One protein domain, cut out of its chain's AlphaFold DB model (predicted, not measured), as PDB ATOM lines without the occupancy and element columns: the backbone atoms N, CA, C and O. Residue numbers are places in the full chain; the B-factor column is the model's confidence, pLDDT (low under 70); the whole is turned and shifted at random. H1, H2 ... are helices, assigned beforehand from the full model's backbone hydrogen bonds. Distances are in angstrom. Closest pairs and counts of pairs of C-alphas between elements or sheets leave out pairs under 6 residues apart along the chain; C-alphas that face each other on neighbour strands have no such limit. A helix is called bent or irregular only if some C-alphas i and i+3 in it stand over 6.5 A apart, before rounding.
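AT A GLANCE: This is residues 2 to 156 and 196 to 233 of the 235 residues of an uncharacterized protein of Proteobacteria bacterium SG_bin7 (UniProt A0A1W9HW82). Five helices, H1 to H5, run side by side in an up-and-down bundle, each against the one before it; H3 lies at one side, packed on H2. H6 is bent: its second arm, H6b, packs on H1, while residues 196 to 206, with the first arm, H6a, stick out as an arm, and the short H7 packs on the last residues of H1. The printed part has 193 residues with seven named helices, H1 to H7 in chain order, and no named strand; the class is all helix. It is compact, with a radius of gyration of the C-alphas of 18.4 A and spans of 57 by 42 by 30 A.

IN THESE COORDINATES: Find C-alpha 2 at (48.088, 9.093, 12.614); from there H1 runs 34.6 A through residues 2 to 25. H2 follows at residues 33 to 48, 23.1 A. Find C-alpha 70 at (23.266, 10.092, 10.107), where H3, residues 70 to 98, begins its 41.9 A. H4 takes residues 103 to 122, 26.7 A, and H5 residues 126 to 152, 37.8 A. By its hydrogen bonds H6, residues 197 to 220, was assigned as one helix, but it is bent: C-alphas 206 and 209 are 6.8 A apart. Its arms are H6a, residues 197 to 206, 14.4 A, and H6b, residues 209 to 220, 16.2 A, at a steep tilt of 45 degrees. H7, residues 228 to 232, ends at C-alpha 232, (54.350, 39.023, 17.866).

HOW THE PARTS SIT: Begin at the hub, H1, which touches five other helices. With its residues 12 to 20 it touches H2, a hairpin at 20 degrees, closest at the C-alphas of Tyr 16 and Gly 34, 5.5 A. H2 and H3 form another hairpin, closest at C-alphas Leu 47 and Phe 73, 5.5 A; H1 and H3 are apart. H2 touches H4, the same way at a shallow tilt of 9 degrees, closest at C-alphas Leu 40 and Ser 113, 5.2 A. H4 and H5, with residues 128 to 140 of H5, form a hairpin, closest at C-alphas Gly 119 and Ile 129, 4.0 A. Residues 15 to 23 of H1 touch residues 104 to 112 of H4, closest at C-alphas Tyr 22 and Arg 105, 5.7 A. Residues 11 to 18 of H1 touch residues 133 to 140 of H5 at a steep tilt of 38 degrees, closest at C-alphas Asn 11 and His 137, 6.5 A. Residues 3 to 14 of H1 touch H6b, closest at C-alphas His 10 and Ala 218, 5.0 A; residues 21 to 25 touch H7, closest at C-alphas Trp 21 and Phe 232, 6.0 A. H6a touches no helix. Every O i to N i+4 pair is within hydrogen-bond range in H1, H3, H6a, H6b and H7, against 10 of 12 in H2, 15 of 16 in H4 and 21 of 23 in H5.

THE WHOLE: The two C-alphas farthest apart, those of Ser 99 and Thr 196, are 62.8 A apart. Residues 157 to 195 are not printed, and C-alphas 156 and 196 are 52.9 A apart across that cut. The link from H2 to H3, residues 49 to 69, is long. The mean pLDDT of the printed part is 86.7; look for values under 70 at residues 57 to 60, 154 to 156 and 223 to 233.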
ATOM      1  N   ALA A   2      47.636   7.954  11.790       75.31
ATOM      2  CA  ALA A   2      48.088   9.093  12.614       75.31
ATOM      3  C   ALA A   2      48.351  10.422  11.862       75.31
ATOM      4  O   ALA A   2      48.121  11.493  12.425       75.31
ATOM      5  N   LEU A   3      48.814  10.377  10.606       81.94
ATOM      6  CA  LEU A   3      49.319  11.571   9.915       81.94
ATOM      7  C   LEU A   3      48.246  12.646   9.693       81.94
ATOM      8  O   LEU A   3      48.479  13.804  10.026       81.94
ATOM      9  N   ALA A   4      47.056  12.262   9.222       83.75
ATOM     10  CA  ALA A   4      45.964  13.206   8.981       83.75
ATOM     11  C   ALA A   4      45.521  13.926  10.268       83.75
ATOM     12  O   ALA A   4      45.291  15.136  10.262       83.75
ATOM     13  N   TYR A   5      45.477  13.215  11.401       90.12
ATOM     14  CA  TYR A   5      45.176  13.816  12.703       90.12
ATOM     15  C   TYR A   5      46.261  14.812  13.125       90.12
ATOM     16  O   TYR A   5      45.930  15.879  13.642       90.12
ATOM     17  N   PHE A   6      47.542  14.521  12.865       90.75
ATOM     18  CA  PHE A   6      48.625  15.474  13.116       90.75
ATOM     19  C   PHE A   6      48.549  16.706  12.209       90.75
ATOM     20  O   PHE A   6      48.740  17.815  12.704       90.75
ATOM     21  N   THR A   7      48.205  16.551  10.927       88.81
ATOM     22  CA  THR A   7      47.972  17.679  10.008       88.81
ATOM     23  C   THR A   7      46.858  18.586  10.528       88.81
ATOM     24  O   THR A   7      46.980  19.811  10.532       88.81
ATOM     25  N   ILE A   8      45.763  17.998  11.008       91.06
ATOM     26  CA  ILE A   8      44.617  18.743  11.539       91.06
ATOM     27  C   ILE A   8      44.985  19.418  12.856       91.06
ATOM     28  O   ILE A   8      44.675  20.597  13.035       91.06
ATOM     29  N   TYR A   9      45.699  18.703  13.734       92.44
ATOM     30  CA  TYR A   9      46.244  19.246  14.974       92.44
ATOM     31  C   TYR A   9      47.116  20.473  14.710       92.44
ATOM     32  O   TYR A   9      46.915  21.537  15.294       92.44
ATOM     33  N   HIS A  10      48.050  20.342  13.777       91.94
ATOM     34  CA  HIS A  10      48.930  21.415  13.358       91.94
ATOM     35  C   HIS A  10      48.145  22.631  12.837       91.94
ATOM     36  O   HIS A  10      48.338  23.746  13.327       91.94
ATOM     37  N   ASN A  11      47.202  22.421  11.917       91.69
ATOM     38  CA  ASN A  11      46.446  23.506  11.296       91.69
ATOM     39  C   ASN A  11      45.552  24.268  12.284       91.69
ATOM     40  O   ASN A  11      45.594  25.498  12.310       91.69
ATOM     41  N   TYR A  12      44.791  23.593  13.156       90.19
ATOM     42  CA  TYR A  12      43.940  24.326  14.106       90.19
ATOM     43  C   TYR A  12      44.781  25.135  15.109       90.19
ATOM     44  O   TYR A  12      44.408  26.249  15.492       90.19
ATOM     45  N   ARG A  13      45.934  24.594  15.536       91.38
ATOM     46  CA  ARG A  13      46.883  25.292  16.419       91.38
ATOM     47  C   ARG A  13      47.464  26.518  15.732       91.38
ATOM     48  O   ARG A  13      47.582  27.565  16.370       91.38
ATOM     49  N   GLN A  14      47.776  26.387  14.449       90.50
ATOM     50  CA  GLN A  14      48.221  27.483  13.610       90.50
ATOM     51  C   GLN A  14      47.156  28.577  13.520       90.50
ATOM     52  O   GLN A  14      47.444  29.706  13.911       90.50
ATOM     53  N   PHE A  15      45.922  28.271  13.106       91.81
ATOM     54  CA  PHE A  15      44.864  29.287  12.983       91.81
ATOM     55  C   PHE A  15      44.610  30.016  14.300       91.81
ATOM     56  O   PHE A  15      44.546  31.243  14.323       91.81
ATOM     57  N   TYR A  16      44.590  29.287  15.420       92.06
ATOM     58  CA  TYR A  16      44.520  29.901  16.744       92.06
ATOM     59  C   TYR A  16      45.677  30.883  16.997       92.06
ATOM     60  O   TYR A  16      45.453  32.012  17.445       92.06
ATOM     61  N   GLY A  17      46.914  30.467  16.710       89.31
ATOM     62  CA  GLY A  17      48.102  31.309  16.843       89.31
ATOM     63  C   GLY A  17      48.018  32.576  15.990       89.31
ATOM     64  O   GLY A  17      48.286  33.665  16.496       89.31
ATOM     65  N   PHE A  18      47.571  32.451  14.739       88.38
ATOM     66  CA  PHE A  18      47.357  33.565  13.812       88.38
ATOM     67  C   PHE A  18      46.297  34.549  14.302       88.38
ATOM     68  O   PHE A  18      46.540  35.755  14.312       88.38
ATOM     69  N   THR A  19      45.145  34.065  14.767       89.69
ATOM     70  CA  THR A  19      44.099  34.935  15.317       89.69
ATOM     71  C   THR A  19      44.623  35.722  16.521       89.69
ATOM     72  O   THR A  19      44.477  36.943  16.574       89.69
ATOM     73  N   LYS A  20      45.320  35.058  17.456       87.81
ATOM     74  CA  LYS A  20      45.922  35.723  18.628       87.81
ATOM     75  C   LYS A  20      47.039  36.691  18.250       87.81
ATOM     76  O   LYS A  20      47.262  37.688  18.937       87.81
ATOM     77  N   TRP A  21      47.742  36.410  17.163       85.00
ATOM     78  CA  TRP A  21      48.755  37.299  16.626       85.00
ATOM     79  C   TRP A  21      48.159  38.582  16.057       85.00
ATOM     80  O   TRP A  21      48.601  39.665  16.446       85.00
ATOM     81  N   TYR A  22      47.132  38.481  15.209       84.44
ATOM     82  CA  TYR A  22      46.454  39.650  14.647       84.44
ATOM     83  C   TYR A  22      45.845  40.539  15.731       84.44
ATOM     84  O   TYR A  22      46.004  41.756  15.682       84.44
ATOM     85  N   GLU A  23      45.239  39.940  16.753       85.62
ATOM     86  CA  GLU A  23      44.750  40.661  17.935       85.62
ATOM     87  C   GLU A  23      45.838  41.476  18.622       85.62
ATOM     88  O   GLU A  23      45.638  42.639  18.970       85.62
ATOM     89  N   LYS A  24      47.018  40.880  18.807       83.25
ATOM     90  CA  LYS A  24      48.135  41.577  19.437       83.25
ATOM     91  C   LYS A  24      48.677  42.701  18.562       83.25
ATOM     92  O   LYS A  24      48.922  43.783  19.087       83.25
ATOM     93  N   LEU A  25      48.859  42.461  17.262       79.19
ATOM     94  CA  LEU A  25      49.351  43.479  16.331       79.19
ATOM     95  C   LEU A  25      48.431  44.700  16.275       79.19
ATOM     96  O   LEU A  25      48.923  45.821  16.234       79.19
ATOM     97  N   ASN A  26      47.117  44.486  16.336       81.94
ATOM     98  CA  ASN A  26      46.129  45.563  16.322       81.94
ATOM     99  C   ASN A  26      45.801  46.114  17.723       81.94
ATOM    100  O   ASN A  26      44.892  46.931  17.852       81.94
ATOM    101  N   GLN A  27      46.498  45.656  18.774       84.38
ATOM    102  CA  GLN A  27      46.245  46.010  20.181       84.38
ATOM    103  C   GLN A  27      44.784  45.796  20.622       84.38
ATOM    104  O   GLN A  27      44.250  46.506  21.474       84.38
ATOM    105  N   ARG A  28      44.121  44.791  20.050       82.50
ATOM    106  CA  ARG A  28      42.700  44.513  20.245       82.50
ATOM    107  C   ARG A  28      42.516  43.085  20.702       82.50
ATOM    108  O   ARG A  28      42.673  42.138  19.944       82.50
ATOM    109  N   LYS A  29      42.173  42.929  21.978       85.25
ATOM    110  CA  LYS A  29      41.874  41.619  22.552       85.25
ATOM    111  C   LYS A  29      40.429  41.251  22.248       85.25
ATOM    112  O   LYS A  29      39.517  41.969  22.648       85.25
ATOM    113  N   CYS A  30      40.234  40.103  21.614       86.50
ATOM    114  CA  CYS A  30      38.938  39.450  21.523       86.50
ATOM    115  C   CYS A  30      39.016  38.128  22.294       86.50
ATOM    116  O   CYS A  30      39.857  37.268  22.018       86.50
ATOM    117  N   PHE A  31      38.200  37.987  23.341       86.81
ATOM    118  CA  PHE A  31      38.289  36.823  24.226       86.81
ATOM    119  C   PHE A  31      37.708  35.562  23.574       86.81
ATOM    120  O   PHE A  31      38.211  34.469  23.816       86.81
ATOM    121  N   TYR A  32      36.696  35.713  22.714       92.19
ATOM    122  CA  TYR A  32      35.952  34.597  22.128       92.19
ATOM    123  C   TYR A  32      36.527  34.087  20.800       92.19
ATOM    124  O   TYR A  32      36.380  32.912  20.483       92.19
ATOM    125  N   SER A  33      37.206  34.934  20.030       91.75
ATOM    126  CA  SER A  33      37.759  34.632  18.695       91.75
ATOM    127  C   SER A  33      38.589  33.345  18.627       91.75
ATOM    128  O   SER A  33      38.421  32.541  17.715       91.75
ATOM    129  N   GLY A  34      39.472  33.137  19.607       91.75
ATOM    130  CA  GLY A  34      40.366  31.987  19.679       91.75
ATOM    131  C   GLY A  34      39.598  30.692  19.929       91.75
ATOM    132  O   GLY A  34      39.897  29.669  19.323       91.75
ATOM    133  N   THR A  35      38.579  30.748  20.784       93.44
ATOM    134  CA  THR A  35      37.688  29.611  21.027       93.44
ATOM    135  C   THR A  35      36.818  29.342  19.805       93.44
ATOM    136  O   THR A  35      36.684  28.194  19.399       93.44
ATOM    137  N   LEU A  36      36.278  30.383  19.165       94.75
ATOM    138  CA  LEU A  36      35.419  30.226  17.993       94.75
ATOM    139  C   LEU A  36      36.173  29.668  16.787       94.75
ATOM    140  O   LEU A  36      35.660  28.747  16.166       94.75
ATOM    141  N   VAL A  37      37.396  30.123  16.487       95.00
ATOM    142  CA  VAL A  37      38.181  29.532  15.384       95.00
ATOM    143  C   VAL A  37      38.495  28.058  15.644       95.00
ATOM    144  O   VAL A  37      38.432  27.246  14.726       95.00
ATOM    145  N   GLN A  38      38.764  27.684  16.900       94.06
ATOM    146  CA  GLN A  38      38.965  26.283  17.268       94.06
ATOM    147  C   GLN A  38      37.684  25.470  17.091       94.06
ATOM    148  O   GLN A  38      37.731  24.429  16.448       94.06
ATOM    149  N   LEU A  39      36.548  25.942  17.610       96.12
ATOM    150  CA  LEU A  39      35.262  25.258  17.463       96.12
ATOM    151  C   LEU A  39      34.873  25.112  15.989       96.12
ATOM    152  O   LEU A  39      34.544  24.015  15.552       96.12
ATOM    153  N   LEU A  40      34.987  26.180  15.202       97.38
ATOM    154  CA  LEU A  40      34.638  26.176  13.781       97.38
ATOM    155  C   LEU A  40      35.554  25.277  12.933       97.38
ATOM    156  O   LEU A  40      35.129  24.825  11.877       97.38
ATOM    157  N   CYS A  41      36.764  24.951  13.395       96.19
ATOM    158  CA  CYS A  41      37.619  23.946  12.750       96.19
ATOM    159  C   CYS A  41      37.388  22.527  13.305       96.19
ATOM    160  O   CYS A  41      37.371  21.553  12.556       96.19
ATOM    161  N   LEU A  42      37.210  22.379  14.620       96.44
ATOM    162  CA  LEU A  42      37.117  21.072  15.281       96.44
ATOM    163  C   LEU A  42      35.746  20.418  15.121       96.44
ATOM    164  O   LEU A  42      35.690  19.201  14.975       96.44
ATOM    165  N   ILE A  43      34.655  21.190  15.114       97.75
ATOM    166  CA  ILE A  43      33.304  20.662  14.894       97.75
ATOM    167  C   ILE A  43      33.220  19.925  13.550       97.75
ATOM    168  O   ILE A  43      32.903  18.739  13.571       97.75
ATOM    169  N   PRO A  44      33.521  20.535  12.384       97.69
ATOM    170  CA  PRO A  44      33.383  19.827  11.115       97.69
ATOM    171  C   PRO A  44      34.308  18.605  11.031       97.69
ATOM    172  O   PRO A  44      33.879  17.559  10.551       97.69
ATOM    173  N   PHE A  45      35.521  18.683  11.590       96.50
ATOM    174  CA  PHE A  45      36.414  17.527  11.693       96.50
ATOM    175  C   PHE A  45      35.838  16.395  12.558       96.50
ATOM    176  O   PHE A  45      35.911  15.226  12.187       96.50
ATOM    177  N   PHE A  46      35.240  16.708  13.705       97.44
ATOM    178  CA  PHE A  46      34.581  15.709  14.540       97.44
ATOM    179  C   PHE A  46      33.404  15.067  13.796       97.44
ATOM    180  O   PHE A  46      33.306  13.844  13.732       97.44
ATOM    181  N   LEU A  47      32.561  15.876  13.153       97.94
ATOM    182  CA  LEU A  47      31.384  15.401  12.421       97.94
ATOM    183  C   LEU A  47      31.725  14.515  11.233       97.94
ATOM    184  O   LEU A  47      30.986  13.579  10.942       97.94
ATOM    185  N   PHE A  48      32.857  14.759  10.585       96.12
ATOM    186  CA  PHE A  48      33.356  13.912   9.512       96.12
ATOM    187  C   PHE A  48      33.455  12.429   9.903       96.12
ATOM    188  O   PHE A  48      33.162  11.565   9.077       96.12
ATOM    189  N   HIS A  49      33.751  12.123  11.170       95.88
ATOM    190  CA  HIS A  49      33.814  10.746  11.664       95.88
ATOM    191  C   HIS A  49      32.447  10.049  11.643       95.88
ATOM    192  O   HIS A  49      32.397   8.828  11.657       95.88
ATOM    193  N   PHE A  50      31.337  10.786  11.580       97.50
ATOM    194  CA  PHE A  50      29.978  10.230  11.553       97.50
ATOM    195  C   PHE A  50      29.380  10.156  10.148       97.50
ATOM    196  O   PHE A  50      28.219   9.777   9.977       97.50
ATOM    197  N   ARG A  51      30.152  10.506   9.119       94.94
ATOM    198  CA  ARG A  51      29.680  10.502   7.739       94.94
ATOM    199  C   ARG A  51      29.744   9.097   7.134       94.94
ATOM    200  O   ARG A  51      30.688   8.348   7.352       94.94
ATOM    201  N   SER A  52      28.741   8.745   6.336       93.19
ATOM    202  CA  SER A  52      28.712   7.502   5.555       93.19
ATOM    203  C   SER A  52      29.279   7.698   4.144       93.19
ATOM    204  O   SER A  52      29.089   8.761   3.552       93.19
ATOM    205  N   GLY A  53      29.875   6.647   3.569       87.62
ATOM    206  CA  GLY A  53      30.198   6.589   2.135       87.62
ATOM    207  C   GLY A  53      31.331   7.518   1.692       87.62
ATOM    208  O   GLY A  53      31.261   8.097   0.611       87.62
ATOM    209  N   VAL A  54      32.340   7.703   2.541       86.75
ATOM    210  CA  VAL A  54      33.519   8.528   2.252       86.75
ATOM    211  C   VAL A  54      34.679   7.621   1.833       86.75
ATOM    212  O   VAL A  54      34.988   6.660   2.535       86.75
ATOM    213  N   ALA A  55      35.308   7.910   0.692       83.62
ATOM    214  CA  ALA A  55      36.435   7.143   0.160       83.62
ATOM    215  C   ALA A  55      37.748   7.816   0.584       83.62
ATOM    216  O   ALA A  55      38.215   8.767  -0.044       83.62
ATOM    217  N   LEU A  56      38.302   7.364   1.710       77.31
ATOM    218  CA  LEU A  56      39.352   8.085   2.446       77.31
ATOM    219  C   LEU A  56      40.735   7.442   2.384       77.31
ATOM    220  O   LEU A  56      41.630   7.883   3.103       77.31
ATOM    221  N   GLY A  57      40.906   6.402   1.568       68.75
ATOM    222  CA  GLY A  57      42.200   5.755   1.403       68.75
ATOM    223  C   GLY A  57      43.211   6.732   0.809       68.75
ATOM    224  O   GLY A  57      43.044   7.162  -0.331       68.75
ATOM    225  N   TYR A  58      44.236   7.091   1.586       69.50
ATOM    226  CA  TYR A  58      45.437   7.751   1.073       69.50
ATOM    227  C   TYR A  58      46.625   6.793   1.156       69.50
ATOM    228  O   TYR A  58      47.126   6.350   0.132       69.50
ATOM    229  N   MET A  59      46.999   6.396   2.373       65.00
ATOM    230  CA  MET A  59      47.979   5.334   2.625       65.00
ATOM    231  C   MET A  59      47.280   4.013   2.947       65.00
ATOM    232  O   MET A  59      47.744   2.943   2.565       65.00
ATOM    233  N   THR A  60      46.160   4.076   3.675       68.62
ATOM    234  CA  THR A  60      45.351   2.909   4.041       68.62
ATOM    235  C   THR A  60      43.864   3.252   4.058       68.62
ATOM    236  O   THR A  60      43.476   4.368   4.400       68.62
ATOM    237  N   ASP A  61      43.006   2.257   3.833       70.00
ATOM    238  CA  ASP A  61      41.544   2.402   3.967       70.00
ATOM    239  C   ASP A  61      41.094   2.706   5.415       70.00
ATOM    240  O   ASP A  61      39.918   2.954   5.677       70.00
ATOM    241  N   ARG A  62      42.031   2.690   6.374       75.31
ATOM    242  CA  ARG A  62      41.827   2.960   7.806       75.31
ATOM    243  C   ARG A  62      42.567   4.218   8.267       75.31
ATOM    244  O   ARG A  62      42.973   4.327   9.427       75.31
ATOM    245  N   ASP A  63      42.782   5.177   7.370       78.62
ATOM    246  CA  ASP A  63      43.460   6.426   7.723       78.62
ATOM    247  C   ASP A  63      42.634   7.344   8.621       78.62
ATOM    248  O   ASP A  63      43.208   8.117   9.389       78.62
ATOM    249  N   PHE A  64      41.316   7.185   8.610       86.81
ATOM    250  CA  PHE A  64      40.403   7.896   9.489       86.81
ATOM    251  C   PHE A  64      39.518   6.920  10.249       86.81
ATOM    252  O   PHE A  64      39.095   5.892   9.722       86.81
ATOM    253  N   LEU A  65      39.202   7.279  11.489       90.44
ATOM    254  CA  LEU A  65      38.143   6.622  12.232       90.44
ATOM    255  C   LEU A  65      36.795   7.099  11.677       90.44
ATOM    256  O   LEU A  65      36.477   8.282  11.750       90.44
ATOM    257  N   VAL A  66      35.996   6.181  11.138       91.06
ATOM    258  CA  VAL A  66      34.647   6.481  10.645       91.06
ATOM    259  C   VAL A  66      33.655   5.558  11.343       91.06
ATOM    260  O   VAL A  66      33.748   4.337  11.248       91.06
ATOM    261  N   ILE A  67      32.711   6.154  12.063       95.31
ATOM    262  CA  ILE A  67      31.617   5.517  12.796       95.31
ATOM    263  C   ILE A  67      30.315   6.156  12.286       95.31
ATOM    264  O   ILE A  67      29.809   7.095  12.904       95.31
ATOM    265  N   PRO A  68      29.786   5.717  11.128       96.25
ATOM    266  CA  PRO A  68      28.678   6.398  10.468       96.25
ATOM    267  C   PRO A  68      27.443   6.519  11.368       96.25
ATOM    268  O   PRO A  68      26.923   5.524  11.867       96.25
ATOM    269  N   ASN A  69      26.943   7.741  11.541       97.81
ATOM    270  CA  ASN A  69      25.695   8.029  12.238       97.81
ATOM    271  C   ASN A  69      25.039   9.270  11.619       97.81
ATOM    272  O   ASN A  69      25.497  10.402  11.802       97.81
ATOM    273  N   ARG A  70      23.951   9.046  10.876       97.38
ATOM    274  CA  ARG A  70      23.266  10.092  10.107       97.38
ATOM    275  C   ARG A  70      22.705  11.202  10.993       97.38
ATOM    276  O   ARG A  70      22.794  12.366  10.609       97.38
ATOM    277  N   ASP A  71      22.160  10.855  12.155       98.25
ATOM    278  CA  ASP A  71      21.512  11.819  13.046       98.25
ATOM    279  C   ASP A  71      22.544  12.721  13.722       98.25
ATOM    280  O   ASP A  71      22.398  13.944  13.697       98.25
ATOM    281  N   ILE A  72      23.636  12.144  14.243       98.31
ATOM    282  CA  ILE A  72      24.748  12.916  14.823       98.31
ATOM    283  C   ILE A  72      25.347  13.848  13.768       98.31
ATOM    284  O   ILE A  72      25.561  15.030  14.041       98.31
ATOM    285  N   PHE A  73      25.579  13.347  12.551       98.12
ATOM    286  CA  PHE A  73      26.103  14.164  11.460       98.12
ATOM    287  C   PHE A  73      25.157  15.317  11.093       98.12
ATOM    288  O   PHE A  73      25.608  16.453  10.931       98.12
ATOM    289  N   HIS A  74      23.849  15.053  10.985       97.94
ATOM    290  CA  HIS A  74      22.847  16.060  10.633       97.94
ATOM    291  C   HIS A  74      22.734  17.153  11.700       97.94
ATOM    292  O   HIS A  74      22.972  18.327  11.403       97.94
ATOM    293  N   TRP A  75      22.450  16.776  12.948       98.38
ATOM    294  CA  TRP A  75      22.295  17.727  14.049       98.38
ATOM    295  C   TRP A  75      23.590  18.473  14.348       98.38
ATOM    296  O   TRP A  75      23.578  19.685  14.571       98.38
ATOM    297  N   GLY A  76      24.723  17.782  14.272       98.31
ATOM    298  CA  GLY A  76      26.027  18.404  14.392       98.31
ATOM    299  C   GLY A  76      26.306  19.422  13.286       98.31
ATOM    300  O   GLY A  76      26.838  20.496  13.562       98.31
ATOM    301  N   SER A  77      25.909  19.143  12.041       98.25
ATOM    302  CA  SER A  77      26.068  20.095  10.932       98.25
ATOM    303  C   SER A  77      25.207  21.343  11.136       98.25
ATOM    304  O   SER A  77      25.669  22.458  10.889       98.25
ATOM    305  N   CYS A  78      23.984  21.189  11.653       98.25
ATOM    306  CA  CYS A  78      23.156  22.321  12.074       98.25
ATOM    307  C   CYS A  78      23.832  23.127  13.195       98.25
ATOM    308  O   CYS A  78      23.875  24.354  13.128       98.25
ATOM    309  N   PHE A  79      24.420  22.450  14.186       98.25
ATOM    310  CA  PHE A  79      25.170  23.090  15.268       98.25
ATOM    311  C   PHE A  79      26.404  23.857  14.764       98.25
ATOM    312  O   PHE A  79      26.684  24.961  15.235       98.25
ATOM    313  N   TYR A  80      27.111  23.327  13.764       98.44
ATOM    314  CA  TYR A  80      28.206  24.028  13.093       98.44
ATOM    315  C   TYR A  80      27.732  25.340  12.449       98.44
ATOM    316  O   TYR A  80      28.317  26.397  12.700       98.44
ATOM    317  N   VAL A  81      26.640  25.300  11.676       98.31
ATOM    318  CA  VAL A  81      26.059  26.499  11.044       98.31
ATOM    319  C   VAL A  81      25.609  27.509  12.100       98.31
ATOM    320  O   VAL A  81      25.901  28.695  11.970       98.31
ATOM    321  N   LEU A  82      24.967  27.053  13.178       98.06
ATOM    322  CA  LEU A  82      24.578  27.916  14.292       98.06
ATOM    323  C   LEU A  82      25.798  28.584  14.942       98.06
ATOM    324  O   LEU A  82      25.773  29.786  15.188       98.06
ATOM    325  N   THR A  83      26.883  27.841  15.164       97.88
ATOM    326  CA  THR A  83      28.138  28.383  15.715       97.88
ATOM    327  C   THR A  83      28.724  29.464  14.803       97.88
ATOM    328  O   THR A  83      29.166  30.509  15.286       97.88
ATOM    329  N   LEU A  84      28.686  29.252  13.482       97.88
ATOM    330  CA  LEU A  84      29.135  30.238  12.498       97.88
ATOM    331  C   LEU A  84      28.259  31.500  12.521       97.88
ATOM    332  O   LEU A  84      28.791  32.607  12.501       97.88
ATOM    333  N   LEU A  85      26.936  31.351  12.620       97.88
ATOM    334  CA  LEU A  85      26.000  32.474  12.734       97.88
ATOM    335  C   LEU A  85      26.210  33.266  14.029       97.88
ATOM    336  O   LEU A  85      26.251  34.494  13.988       97.88
ATOM    337  N   VAL A  86      26.401  32.584  15.162       97.50
ATOM    338  CA  VAL A  86      26.735  33.225  16.444       97.50
ATOM    339  C   VAL A  86      28.020  34.035  16.311       97.50
ATOM    340  O   VAL A  86      28.059  35.190  16.729       97.50
ATOM    341  N   TRP A  87      29.058  33.470  15.689       96.88
ATOM    342  CA  TRP A  87      30.290  34.208  15.422       96.88
ATOM    343  C   TRP A  87      30.035  35.456  14.562       96.88
ATOM    344  O   TRP A  87      30.468  36.538  14.948       96.88
ATOM    345  N   ILE A  88      29.279  35.346  13.463       96.81
ATOM    346  CA  ILE A  88      28.935  36.489  12.597       96.81
ATOM    347  C   ILE A  88      28.217  37.591  13.388       96.81
ATOM    348  O   ILE A  88      28.576  38.759  13.266       96.81
ATOM    349  N   VAL A  89      27.239  37.241  14.229       96.88
ATOM    350  CA  VAL A  89      26.518  38.214  15.070       96.88
ATOM    351  C   VAL A  89      27.469  38.927  16.034       96.88
ATOM    352  O   VAL A  89      27.403  40.148  16.155       96.88
ATOM    353  N   LEU A  90      28.387  38.196  16.674       95.19
ATOM    354  CA  LEU A  90      29.397  38.784  17.561       95.19
ATOM    355  C   LEU A  90      30.354  39.724  16.811       95.19
ATOM    356  O   LEU A  90      30.759  40.752  17.352       95.19
ATOM    357  N   GLU A  91      30.717  39.401  15.569       94.31
ATOM    358  CA  GLU A  91      31.531  40.284  14.727       94.31
ATOM    359  C   GLU A  91      30.788  41.557  14.315       94.31
ATOM    360  O   GLU A  91      31.372  42.642  14.343       94.31
ATOM    361  N   ILE A  92      29.504  41.444  13.970       94.75
ATOM    362  CA  ILE A  92      28.661  42.594  13.628       94.75
ATOM    363  C   ILE A  92      28.480  43.504  14.849       94.75
ATOM    364  O   ILE A  92      28.679  44.710  14.728       94.75
ATOM    365  N   ASP A  93      28.169  42.953  16.028       93.88
ATOM    366  CA  ASP A  93      28.056  43.736  17.270       93.88
ATOM    367  C   ASP A  93      29.368  44.470  17.585       93.88
ATOM    368  O   ASP A  93      29.362  45.670  17.873       93.88
ATOM    369  N   LEU A  94      30.511  43.792  17.441       91.50
ATOM    370  CA  LEU A  94      31.816  44.417  17.642       91.50
ATOM    371  C   LEU A  94      32.071  45.547  16.635       91.50
ATOM    372  O   LEU A  94      32.566  46.609  17.026       91.50
ATOM    373  N   LEU A  95      31.727  45.341  15.361       92.25
ATOM    374  CA  LEU A  95      31.856  46.351  14.312       92.25
ATOM    375  C   LEU A  95      30.991  47.579  14.612       92.25
ATOM    376  O   LEU A  95      31.494  48.696  14.525       92.25
ATOM    377  N   VAL A  96      29.736  47.381  15.021       93.94
ATOM    378  CA  VAL A  96      28.805  48.464  15.370       93.94
ATOM    379  C   VAL A  96      29.294  49.242  16.594       93.94
ATOM    380  O   VAL A  96      29.271  50.468  16.590       93.94
ATOM    381  N   ARG A  97      29.791  48.561  17.635       92.50
ATOM    382  CA  ARG A  97      30.249  49.219  18.874       92.50
ATOM    383  C   ARG A  97      31.595  49.924  18.748       92.50
ATOM    384  O   ARG A  97      31.869  50.847  19.513       92.50
ATOM    385  N   LYS A  98      32.489  49.432  17.888       88.31
ATOM    386  CA  LYS A  98      33.873  49.926  17.781       88.31
ATOM    387  C   LYS A  98      34.145  50.708  16.502       88.31
ATOM    388  O   LYS A  98      35.233  51.269  16.399       88.31
ATOM    389  N   SER A  99      33.217  50.711  15.544       87.12
ATOM    390  CA  SER A  99      33.301  51.390  14.242       87.12
ATOM    391  C   SER A  99      34.592  51.120  13.465       87.12
ATOM    392  O   SER A  99      35.043  51.947  12.679       87.12
ATOM    393  N   VAL A 100      35.227  49.968  13.697       85.06
ATOM    394  CA  VAL A 100      36.488  49.597  13.049       85.06
ATOM    395  C   VAL A 100      36.447  48.126  12.683       85.06
ATOM    396  O   VAL A 100      36.359  47.262  13.559       85.06
ATOM    397  N   PHE A 101      36.572  47.864  11.386       88.38
ATOM    398  CA  PHE A 101      36.607  46.529  10.816       88.38
ATOM    399  C   PHE A 101      38.040  45.988  10.758       88.38
ATOM    400  O   PHE A 101      38.906  46.544  10.084       88.38
ATOM    401  N   GLU A 102      38.294  44.876  11.447       86.56
ATOM    402  CA  GLU A 102      39.596  44.207  11.442       86.56
ATOM    403  C   GLU A 102      39.626  43.061  10.428       86.56
ATOM    404  O   GLU A 102      39.574  41.886  10.802       86.56
ATOM    405  N   ALA A 103      39.743  43.400   9.142       86.94
ATOM    406  CA  ALA A 103      39.695  42.423   8.050       86.94
ATOM    407  C   ALA A 103      40.622  41.217   8.283       86.94
ATOM    408  O   ALA A 103      40.193  40.079   8.142       86.94
ATOM    409  N   ASN A 104      41.863  41.444   8.726       84.19
ATOM    410  CA  ASN A 104      42.829  40.365   8.959       84.19
ATOM    411  C   ASN A 104      42.370  39.364  10.032       84.19
ATOM    412  O   ASN A 104      42.490  38.156   9.838       84.19
ATOM    413  N   ARG A 105      41.813  39.848  11.153       88.62
ATOM    414  CA  ARG A 105      41.304  38.973  12.219       88.62
ATOM    415  C   ARG A 105      40.080  38.207  11.729       88.62
ATOM    416  O   ARG A 105      40.032  36.993  11.899       88.62
ATOM    417  N   VAL A 106      39.139  38.898  11.087       91.44
ATOM    418  CA  VAL A 106      37.915  38.291  10.550       91.44
ATOM    419  C   VAL A 106      38.258  37.212   9.524       91.44
ATOM    420  O   VAL A 106      37.793  36.084   9.654       91.44
ATOM    421  N   LEU A 107      39.141  37.502   8.566       90.44
ATOM    422  CA  LEU A 107      39.593  36.542   7.556       90.44
ATOM    423  C   LEU A 107      40.346  35.358   8.174       90.44
ATOM    424  O   LEU A 107      40.152  34.232   7.722       90.44
ATOM    425  N   SER A 108      41.133  35.578   9.237       90.19
ATOM    426  CA  SER A 108      41.836  34.496   9.949       90.19
ATOM    427  C   SER A 108      40.906  33.486  10.629       90.19
ATOM    428  O   SER A 108      41.354  32.399  10.973       90.19
ATOM    429  N   ILE A 109      39.631  33.836  10.822       94.19
ATOM    430  CA  ILE A 109      38.603  32.943  11.367       94.19
ATOM    431  C   ILE A 109      37.721  32.428  10.230       94.19
ATOM    432  O   ILE A 109      37.528  31.223  10.094       94.19
ATOM    433  N   PHE A 110      37.223  33.327   9.380       95.44
ATOM    434  CA  PHE A 110      36.281  33.009   8.312       95.44
ATOM    435  C   PHE A 110      36.843  32.003   7.309       95.44
ATOM    436  O   PHE A 110      36.220  30.975   7.059       95.44
ATOM    437  N   VAL A 111      38.033  32.271   6.762       94.25
ATOM    438  CA  VAL A 111      38.648  31.436   5.720       94.25
ATOM    439  C   VAL A 111      38.849  29.993   6.196       94.25
ATOM    440  O   VAL A 111      38.325  29.096   5.533       94.25
ATOM    441  N   PRO A 112      39.530  29.720   7.330       95.06
ATOM    442  CA  PRO A 112      39.679  28.344   7.790       95.06
ATOM    443  C   PRO A 112      38.338  27.711   8.160       95.06
ATOM    444  O   PRO A 112      38.149  26.546   7.835       95.06
ATOM    445  N   SER A 113      37.387  28.456   8.738       96.31
ATOM    446  CA  SER A 113      36.053  27.922   9.058       96.31
ATOM    447  C   SER A 113      35.344  27.403   7.806       96.31
ATOM    448  O   SER A 113      34.935  26.247   7.760       96.31
ATOM    449  N   ILE A 114      35.259  28.215   6.747       97.44
ATOM    450  CA  ILE A 114      34.601  27.814   5.497       97.44
ATOM    451  C   ILE A 114      35.335  26.652   4.823       97.44
ATOM    452  O   ILE A 114      34.684  25.699   4.399       97.44
ATOM    453  N   LEU A 115      36.669  26.691   4.756       96.38
ATOM    454  CA  LEU A 115      37.457  25.635   4.115       96.38
ATOM    455  C   LEU A 115      37.382  24.307   4.885       96.38
ATOM    456  O   LEU A 115      37.251  23.258   4.259       96.38
ATOM    457  N   TYR A 116      37.379  24.339   6.220       96.19
ATOM    458  CA  TYR A 116      37.167  23.153   7.054       96.19
ATOM    459  C   TYR A 116      35.745  22.620   6.937       96.19
ATOM    460  O   TYR A 116      35.554  21.418   6.761       96.19
ATOM    461  N   GLY A 117      34.748  23.503   7.016       97.38
ATOM    462  CA  GLY A 117      33.349  23.140   6.833       97.38
ATOM    463  C   GLY A 117      33.126  22.469   5.481       97.38
ATOM    464  O   GLY A 117      32.529  21.400   5.421       97.38
ATOM    465  N   TYR A 118      33.661  23.044   4.403       96.94
ATOM    466  CA  TYR A 118      33.589  22.451   3.071       96.94
ATOM    467  C   TYR A 118      34.321  21.104   3.006       96.94
ATOM    468  O   TYR A 118      33.700  20.094   2.675       96.94
ATOM    469  N   GLY A 119      35.604  21.064   3.378       95.25
ATOM    470  CA  GLY A 119      36.423  19.857   3.267       95.25
ATOM    471  C   GLY A 119      35.825  18.677   4.031       95.25
ATOM    472  O   GLY A 119      35.578  17.624   3.454       95.25
ATOM    473  N   PHE A 120      35.493  18.862   5.309       96.06
ATOM    474  CA  PHE A 120      35.033  17.766   6.164       96.06
ATOM    475  C   PHE A 120      33.542  17.431   6.019       96.06
ATOM    476  O   PHE A 120      33.170  16.258   6.098       96.06
ATOM    477  N   LEU A 121      32.666  18.416   5.782       96.81
ATOM    478  CA  LEU A 121      31.224  18.147   5.674       96.81
ATOM    479  C   LEU A 121      30.785  17.780   4.252       96.81
ATOM    480  O   LEU A 121      29.732  17.160   4.096       96.81
ATOM    481  N   LYS A 122      31.549  18.159   3.216       95.94
ATOM    482  CA  LYS A 122      31.197  17.906   1.808       95.94
ATOM    483  C   LYS A 122      32.196  17.032   1.058       95.94
ATOM    484  O   LYS A 122      31.753  16.288   0.190       95.94
ATOM    485  N   GLY A 123      33.480  17.013   1.410       94.19
ATOM    486  CA  GLY A 123      34.486  16.265   0.646       94.19
ATOM    487  C   GLY A 123      34.247  14.754   0.612       94.19
ATOM    488  O   GLY A 123      34.051  14.141   1.657       94.19
ATOM    489  N   HIS A 124      34.188  14.155  -0.575       90.75
ATOM    490  CA  HIS A 124      33.865  12.734  -0.758       90.75
ATOM    491  C   HIS A 124      35.111  11.862  -0.894       90.75
ATOM    492  O   HIS A 124      35.092  10.701  -0.477       90.75
ATOM    493  N   VAL A 125      36.178  12.436  -1.446       89.12
ATOM    494  CA  VAL A 125      37.491  11.803  -1.574       89.12
ATOM    495  C   VAL A 125      38.534  12.541  -0.740       89.12
ATOM    496  O   VAL A 125      38.340  13.696  -0.355       89.12
ATOM    497  N   PHE A 126      39.669  11.893  -0.476       85.56
ATOM    498  CA  PHE A 126      40.771  12.470   0.300       85.56
ATOM    499  C   PHE A 126      41.195  13.869  -0.183       85.56
ATOM    500  O   PHE A 126      41.378  14.780   0.627       85.56
ATOM    501  N   VAL A 127      41.284  14.064  -1.503       87.19
ATOM    502  CA  VAL A 127      41.675  15.347  -2.111       87.19
ATOM    503  C   VAL A 127      40.694  16.468  -1.761       87.19
ATOM    504  O   VAL A 127      41.136  17.572  -1.447       87.19
ATOM    505  N   ASP A 128      39.387  16.193  -1.723       90.69
ATOM    506  CA  ASP A 128      38.372  17.198  -1.381       90.69
ATOM    507  C   ASP A 128      38.522  17.715   0.054       90.69
ATOM    508  O   ASP A 128      38.100  18.828   0.364       90.69
ATOM    509  N   ILE A 129      39.098  16.898   0.938       90.56
ATOM    510  CA  ILE A 129      39.342  17.244   2.337       90.56
ATOM    511  C   ILE A 129      40.671  17.989   2.446       90.56
ATOM    512  O   ILE A 129      40.733  19.076   3.015       90.56
ATOM    513  N   VAL A 130      41.744  17.427   1.890       87.50
ATOM    514  CA  VAL A 130      43.097  17.965   2.080       87.50
ATOM    515  C   VAL A 130      43.320  19.260   1.315       87.50
ATOM    516  O   VAL A 130      43.982  20.154   1.836       87.50
ATOM    517  N   PHE A 131      42.763  19.413   0.116       88.88
ATOM    518  CA  PHE A 131      43.019  20.591  -0.707       88.88
ATOM    519  C   PHE A 131      42.535  21.906  -0.058       88.88
ATOM    520  O   PHE A 131      43.337  22.840   0.050       88.88
ATOM    521  N   PRO A 132      41.301  22.007   0.481       92.38
ATOM    522  CA  PRO A 132      40.887  23.167   1.274       92.38
ATOM    523  C   PRO A 132      41.789  23.432   2.486       92.38
ATOM    524  O   PRO A 132      42.104  24.585   2.785       92.38
ATOM    525  N   LEU A 133      42.236  22.375   3.170       90.38
ATOM    526  CA  LEU A 133      43.135  22.480   4.321       90.38
ATOM    527  C   LEU A 133      44.503  23.039   3.908       90.38
ATOM    528  O   LEU A 133      45.034  23.920   4.585       90.38
ATOM    529  N   LEU A 134      45.041  22.580   2.776       88.44
ATOM    530  CA  LEU A 134      46.289  23.065   2.196       88.44
ATOM    531  C   LEU A 134      46.189  24.546   1.824       88.44
ATOM    532  O   LEU A 134      47.102  25.310   2.127       88.44
ATOM    533  N   ILE A 135      45.072  24.979   1.232       88.69
ATOM    534  CA  ILE A 135      44.831  26.396   0.926       88.69
ATOM    535  C   ILE A 135      44.798  27.227   2.213       88.69
ATOM    536  O   ILE A 135      45.488  28.244   2.304       88.69
ATOM    537  N   ALA A 136      44.030  26.796   3.220       88.56
ATOM    538  CA  ALA A 136      43.930  27.498   4.500       88.56
ATOM    539  C   ALA A 136      45.312  27.649   5.161       88.56
ATOM    540  O   ALA A 136      45.694  28.730   5.628       88.56
ATOM    541  N   HIS A 137      46.087  26.568   5.145       87.31
ATOM    542  CA  HIS A 137      47.454  26.522   5.638       87.31
ATOM    543  C   HIS A 137      48.381  27.478   4.872       87.31
ATOM    544  O   HIS A 137      49.042  28.322   5.484       87.31
ATOM    545  N   ALA A 138      48.387  27.395   3.539       84.31
ATOM    546  CA  ALA A 138      49.252  28.178   2.665       84.31
ATOM    547  C   ALA A 138      48.999  29.682   2.805       84.31
ATOM    548  O   ALA A 138      49.951  30.445   2.959       84.31
ATOM    549  N   ILE A 139      47.735  30.121   2.817       82.50
ATOM    550  CA  ILE A 139      47.371  31.542   2.982       82.50
ATOM    551  C   ILE A 139      47.972  32.107   4.272       82.50
ATOM    552  O   ILE A 139      48.582  33.180   4.267       82.50
ATOM    553  N   SER A 140      47.836  31.360   5.366       81.19
ATOM    554  CA  SER A 140      48.380  31.737   6.668       81.19
ATOM    555  C   SER A 140      49.905  31.895   6.586       81.19
ATOM    556  O   SER A 140      50.465  32.935   6.945       81.19
ATOM    557  N   TYR A 141      50.583  30.896   6.022       80.31
ATOM    558  CA  TYR A 141      52.033  30.893   5.848       80.31
ATOM    559  C   TYR A 141      52.540  32.044   4.976       80.31
ATOM    560  O   TYR A 141      53.492  32.730   5.355       80.31
ATOM    561  N   PHE A 142      51.882  32.314   3.850       79.44
ATOM    562  CA  PHE A 142      52.224  33.437   2.982       79.44
ATOM    563  C   PHE A 142      52.103  34.777   3.703       79.44
ATOM    564  O   PHE A 142      52.970  35.633   3.528       79.44
ATOM    565  N   ALA A 143      51.086  34.955   4.551       76.88
ATOM    566  CA  ALA A 143      50.928  36.176   5.333       76.88
ATOM    567  C   ALA A 143      52.093  36.384   6.318       76.88
ATOM    568  O   ALA A 143      52.666  37.477   6.376       76.88
ATOM    569  N   VAL A 144      52.497  35.344   7.057       76.31
ATOM    570  CA  VAL A 144      53.642  35.432   7.985       76.31
ATOM    571  C   VAL A 144      54.957  35.588   7.251       76.31
ATOM    572  O   VAL A 144      55.774  36.408   7.667       76.31
ATOM    573  N   MET A 145      55.170  34.869   6.152       75.75
ATOM    574  CA  MET A 145      56.376  35.012   5.347       75.75
ATOM    575  C   MET A 145      56.489  36.432   4.787       75.75
ATOM    576  O   MET A 145      57.529  37.065   4.954       75.75
ATOM    577  N   ALA A 146      55.418  36.978   4.203       74.94
ATOM    578  CA  ALA A 146      55.405  38.338   3.670       74.94
ATOM    579  C   ALA A 146      55.717  39.385   4.753       74.94
ATOM    580  O   ALA A 146      56.538  40.280   4.538       74.94
ATOM    581  N   LEU A 147      55.108  39.256   5.936       73.31
ATOM    582  CA  LEU A 147      55.349  40.164   7.058       73.31
ATOM    583  C   LEU A 147      56.758  40.011   7.644       73.31
ATOM    584  O   LEU A 147      57.404  41.013   7.949       73.31
ATOM    585  N   SER A 148      57.260  38.782   7.756       73.19
ATOM    586  CA  SER A 148      58.608  38.502   8.263       73.19
ATOM    587  C   SER A 148      59.677  39.017   7.306       73.19
ATOM    588  O   SER A 148      60.631  39.649   7.750       73.19
ATOM    589  N   LEU A 149      59.490  38.830   5.994       72.50
ATOM    590  CA  LEU A 149      60.359  39.395   4.962       72.50
ATOM    591  C   LEU A 149      60.370  40.919   5.047       72.50
ATOM    592  O   LEU A 149      61.441  41.506   5.161       72.50
ATOM    593  N   ARG A 150      59.197  41.564   5.099       72.12
ATOM    594  CA  ARG A 150      59.105  43.027   5.227       72.12
ATOM    595  C   ARG A 150      59.877  43.565   6.441       72.12
ATOM    596  O   ARG A 150      60.429  44.656   6.348       72.12
ATOM    597  N   ARG A 151      59.915  42.822   7.555       74.38
ATOM    598  CA  ARG A 151      60.583  43.231   8.803       74.38
ATOM    599  C   ARG A 151      62.079  42.925   8.843       74.38
ATOM    600  O   ARG A 151      62.856  43.782   9.238       74.38
ATOM    601  N   LEU A 152      62.483  41.702   8.498       74.56
ATOM    602  CA  LEU A 152      63.849  41.219   8.736       74.56
ATOM    603  C   LEU A 152      64.832  41.662   7.659       74.56
ATOM    604  O   LEU A 152      66.001  41.906   7.945       74.56
ATOM    605  N   LYS A 153      64.373  41.736   6.411       70.94
ATOM    606  CA  LYS A 153      65.165  42.191   5.273       70.94
ATOM    607  C   LYS A 153      64.184  42.803   4.285       70.94
ATOM    608  O   LYS A 153      63.589  42.020   3.555       70.94
ATOM    609  N   PRO A 154      63.986  44.133   4.228       66.31
ATOM    610  CA  PRO A 154      63.147  44.743   3.199       66.31
ATOM    611  C   PRO A 154      63.734  44.394   1.826       66.31
ATOM    612  O   PRO A 154      64.666  45.022   1.332       66.31
ATOM    613  N   THR A 155      63.275  43.280   1.261       64.88
ATOM    614  CA  THR A 155      63.865  42.720   0.053       64.88
ATOM    615  C   THR A 155      63.393  43.534  -1.145       64.88
ATOM    616  O   THR A 155      62.290  44.076  -1.140       64.88
ATOM    617  N   LYS A 156      64.179  43.538  -2.225       67.25
ATOM    618  CA  LYS A 156      63.729  44.053  -3.529       67.25
ATOM    619  C   LYS A 156      62.647  43.175  -4.184       67.25
ATOM    620  O   LYS A 156      62.145  43.518  -5.254       67.25
ATOM    621  N   THR A 196      54.345  -6.545   7.028       80.56
ATOM    622  CA  THR A 196      55.530  -7.000   7.761       80.56
ATOM    623  C   THR A 196      55.946  -5.932   8.775       80.56
ATOM    624  O   THR A 196      55.803  -4.730   8.535       80.56
ATOM    625  N   VAL A 197      56.502  -6.348   9.918       83.50
ATOM    626  CA  VAL A 197      57.035  -5.423  10.941       83.50
ATOM    627  C   VAL A 197      58.050  -4.443  10.333       83.50
ATOM    628  O   VAL A 197      58.085  -3.270  10.701       83.50
ATOM    629  N   TRP A 198      58.829  -4.897   9.349       80.00
ATOM    630  CA  TRP A 198      59.809  -4.080   8.636       80.00
ATOM    631  C   TRP A 198      59.173  -2.989   7.771       80.00
ATOM    632  O   TRP A 198      59.645  -1.854   7.800       80.00
ATOM    633  N   GLY A 199      58.074  -3.290   7.071       76.88
ATOM    634  CA  GLY A 199      57.307  -2.285   6.332       76.88
ATOM    635  C   GLY A 199      56.747  -1.201   7.257       76.88
ATOM    636  O   GLY A 199      56.893  -0.010   6.984       76.88
ATOM    637  N   ALA A 200      56.197  -1.595   8.411       78.69
ATOM    638  CA  ALA A 200      55.701  -0.649   9.412       78.69
ATOM    639  C   ALA A 200      56.818   0.244   9.990       78.69
ATOM    640  O   ALA A 200      56.613   1.448  10.171       78.69
ATOM    641  N   LEU A 201      58.007  -0.316  10.247       81.12
ATOM    642  CA  LEU A 201      59.181   0.445  10.693       81.12
ATOM    643  C   LEU A 201      59.658   1.437   9.626       81.12
ATOM    644  O   LEU A 201      59.884   2.602   9.950       81.12
ATOM    645  N   ALA A 202      59.761   1.013   8.364       79.25
ATOM    646  CA  ALA A 202      60.168   1.883   7.262       79.25
ATOM    647  C   ALA A 202      59.205   3.068   7.089       79.25
ATOM    648  O   ALA A 202      59.641   4.219   7.057       79.25
ATOM    649  N   ILE A 203      57.891   2.810   7.085       76.31
ATOM    650  CA  ILE A 203      56.863   3.862   7.033       76.31
ATOM    651  C   ILE A 203      56.980   4.794   8.240       76.31
ATOM    652  O   ILE A 203      56.912   6.012   8.089       76.31
ATOM    653  N   SER A 204      57.201   4.250   9.438       81.88
ATOM    654  CA  SER A 204      57.359   5.064  10.647       81.88
ATOM    655  C   SER A 204      58.553   6.014  10.535       81.88
ATOM    656  O   SER A 204      58.418   7.196  10.847       81.88
ATOM    657  N   VAL A 205      59.701   5.539  10.039       82.56
ATOM    658  CA  VAL A 205      60.894   6.372   9.811       82.56
ATOM    659  C   VAL A 205      60.617   7.460   8.773       82.56
ATOM    660  O   VAL A 205      60.960   8.615   9.013       82.56
ATOM    661  N   LEU A 206      59.947   7.128   7.666       79.81
ATOM    662  CA  LEU A 206      59.611   8.084   6.603       79.81
ATOM    663  C   LEU A 206      58.617   9.162   7.060       79.81
ATOM    664  O   LEU A 206      58.754  10.328   6.697       79.81
ATOM    665  N   VAL A 207      57.636   8.799   7.888       82.50
ATOM    666  CA  VAL A 207      56.590   9.720   8.362       82.50
ATOM    667  C   VAL A 207      57.045  10.546   9.576       82.50
ATOM    668  O   VAL A 207      56.517  11.634   9.822       82.50
ATOM    669  N   THR A 208      58.055  10.086  10.322       86.38
ATOM    670  CA  THR A 208      58.558  10.764  11.532       86.38
ATOM    671  C   THR A 208      58.951  12.229  11.294       86.38
ATOM    672  O   THR A 208      58.482  13.073  12.060       86.38
ATOM    673  N   PRO A 209      59.734  12.597  10.258       87.19
ATOM    674  CA  PRO A 209      60.057  13.998   9.981       87.19
ATOM    675  C   PRO A 209      58.818  14.882   9.816       87.19
ATOM    676  O   PRO A 209      58.779  15.993  10.347       87.19
ATOM    677  N   VAL A 210      57.782  14.372   9.143       85.38
ATOM    678  CA  VAL A 210      56.529  15.101   8.906       85.38
ATOM    679  C   VAL A 210      55.754  15.291  10.212       85.38
ATOM    680  O   VAL A 210      55.305  16.398  10.509       85.38
ATOM    681  N   ILE A 211      55.656  14.250  11.046       88.19
ATOM    682  CA  ILE A 211      55.032  14.354  12.376       88.19
ATOM    683  C   ILE A 211      55.799  15.344  13.258       88.19
ATOM    684  O   ILE A 211      55.187  16.211  13.882       88.19
ATOM    685  N   CYS A 212      57.131  15.254  13.290       89.88
ATOM    686  CA  CYS A 212      57.983  16.179  14.033       89.88
ATOM    687  C   CYS A 212      57.745  17.627  13.595       89.88
ATOM    688  O   CYS A 212      57.546  18.489  14.447       89.88
ATOM    689  N   HIS A 213      57.694  17.891  12.287       87.69
ATOM    690  CA  HIS A 213      57.352  19.207  11.750       87.69
ATOM    691  C   HIS A 213      55.985  19.690  12.259       87.69
ATOM    692  O   HIS A 213      55.900  20.772  12.841       87.69
ATOM    693  N   TYR A 214      54.936  18.873  12.136       89.62
ATOM    694  CA  TYR A 214      53.595  19.232  12.602       89.62
ATOM    695  C   TYR A 214      53.552  19.557  14.097       89.62
ATOM    696  O   TYR A 214      52.943  20.556  14.494       89.62
ATOM    697  N   VAL A 215      54.223  18.754  14.926       88.69
ATOM    698  CA  VAL A 215      54.284  18.950  16.379       88.69
ATOM    699  C   VAL A 215      55.085  20.201  16.744       88.69
ATOM    700  O   VAL A 215      54.605  21.012  17.545       88.69
ATOM    701  N   PHE A 216      56.272  20.388  16.164       86.69
ATOM    702  CA  PHE A 216      57.131  21.532  16.471       86.69
ATOM    703  C   PHE A 216      56.517  22.851  16.013       86.69
ATOM    704  O   PHE A 216      56.501  23.811  16.785       86.69
ATOM    705  N   ASP A 217      55.919  22.900  14.828       83.94
ATOM    706  CA  ASP A 217      55.224  24.098  14.368       83.94
ATOM    707  C   ASP A 217      54.026  24.429  15.260       83.94
ATOM    708  O   ASP A 217      53.862  25.571  15.695       83.94
ATOM    709  N   ALA A 218      53.223  23.428  15.631       85.38
ATOM    710  CA  ALA A 218      52.109  23.618  16.559       85.38
ATOM    711  C   ALA A 218      52.557  24.158  17.933       85.38
ATOM    712  O   ALA A 218      51.780  24.826  18.635       85.38
ATOM    713  N   TRP A 219      53.799  23.873  18.337       83.19
ATOM    714  CA  TRP A 219      54.433  24.450  19.522       83.19
ATOM    715  C   TRP A 219      54.928  25.878  19.303       83.19
ATOM    716  O   TRP A 219      54.760  26.694  20.208       83.19
ATOM    717  N   ILE A 220      55.470  26.218  18.131       80.06
ATOM    718  CA  ILE A 220      55.898  27.589  17.795       80.06
ATOM    719  C   ILE A 220      54.716  28.563  17.860       80.06
ATOM    720  O   ILE A 220      54.865  29.677  18.366       80.06
ATOM    721  N   TRP A 221      53.523  28.126  17.448       77.31
ATOM    722  CA  TRP A 221      52.288  28.915  17.538       77.31
ATOM    723  C   TRP A 221      51.791  29.149  18.976       77.31
ATOM    724  O   TRP A 221      50.783  29.828  19.189       77.31
ATOM    725  N   ARG A 222      52.487  28.635  20.001       73.19
ATOM    726  CA  ARG A 222      52.247  29.040  21.391       73.19
ATOM    727  C   ARG A 222      52.742  30.467  21.592       73.19
ATOM    728  O   ARG A 222      53.927  30.765  21.465       73.19
ATOM    729  N   TYR A 223      51.826  31.332  22.013       62.00
ATOM    730  CA  TYR A 223      52.092  32.737  22.330       62.00
ATOM    731  C   TYR A 223      53.317  32.956  23.245       62.00
ATOM    732  O   TYR A 223      54.029  33.943  23.097       62.00
ATOM    733  N   SER A 224      53.593  32.026  24.163       65.94
ATOM    734  CA  SER A 224      54.708  32.102  25.114       65.94
ATOM    735  C   SER A 224      56.086  31.746  24.537       65.94
ATOM    736  O   SER A 224      57.088  31.947  25.223       65.94
ATOM    737  N   HIS A 225      56.181  31.222  23.310       68.50
ATOM    738  CA  HIS A 225      57.450  30.739  22.769       68.50
ATOM    739  C   HIS A 225      58.421  31.896  22.436       68.50
ATOM    740  O   HIS A 225      58.032  32.830  21.739       68.50
ATOM    741  N   PRO A 226      59.709  31.862  22.836       68.31
ATOM    742  CA  PRO A 226      60.640  32.976  22.612       68.31
ATOM    743  C   PRO A 226      60.762  33.422  21.149       68.31
ATOM    744  O   PRO A 226      60.804  34.619  20.877       68.31
ATOM    745  N   ARG A 227      60.756  32.478  20.195       65.50
ATOM    746  CA  ARG A 227      60.813  32.793  18.752       65.50
ATOM    747  C   ARG A 227      59.527  33.403  18.201       65.50
ATOM    748  O   ARG A 227      59.587  34.105  17.197       65.50
ATOM    749  N   SER A 228      58.387  33.192  18.863       65.00
ATOM    750  CA  SER A 228      57.150  33.857  18.465       65.00
ATOM    751  C   SER A 228      57.283  35.370  18.679       65.00
ATOM    752  O   SER A 228      56.748  36.142  17.896       65.00
ATOM    753  N   LYS A 229      58.105  35.844  19.629       65.69
ATOM    754  CA  LYS A 229      58.309  37.285  19.864       65.69
ATOM    755  C   LYS A 229      58.668  38.054  18.591       65.69
ATOM    756  O   LYS A 229      58.075  39.095  18.373       65.69
ATOM    757  N   VAL A 230      59.503  37.508  17.702       66.50
ATOM    758  CA  VAL A 230      59.866  38.151  16.416       66.50
ATOM    759  C   VAL A 230      58.634  38.460  15.549       66.50
ATOM    760  O   VAL A 230      58.548  39.499  14.893       66.50
ATOM    761  N   ILE A 231      57.650  37.563  15.572       63.00
ATOM    762  CA  ILE A 231      56.382  37.703  14.855       63.00
ATOM    763  C   ILE A 231      55.440  38.628  15.655       63.00
ATOM    764  O   ILE A 231      54.836  39.548  15.100       63.00
ATOM    765  N   PHE A 232      55.360  38.443  16.975       63.47
ATOM    766  CA  PHE A 232      54.350  39.023  17.866       63.47
ATOM    767  C   PHE A 232      54.697  40.380  18.513       63.47
ATOM    768  O   PHE A 232      53.804  40.979  19.112       63.47
ATOM    769  N   THR A 233      55.933  40.876  18.475       62.53
ATOM    770  CA  THR A 233      56.266  42.226  18.968       62.53
ATOM    771  C   THR A 233      56.138  43.233  17.832       62.53
ATOM    772  O   THR A 233      56.878  43.163  16.853       62.53
TER     773      THR A 233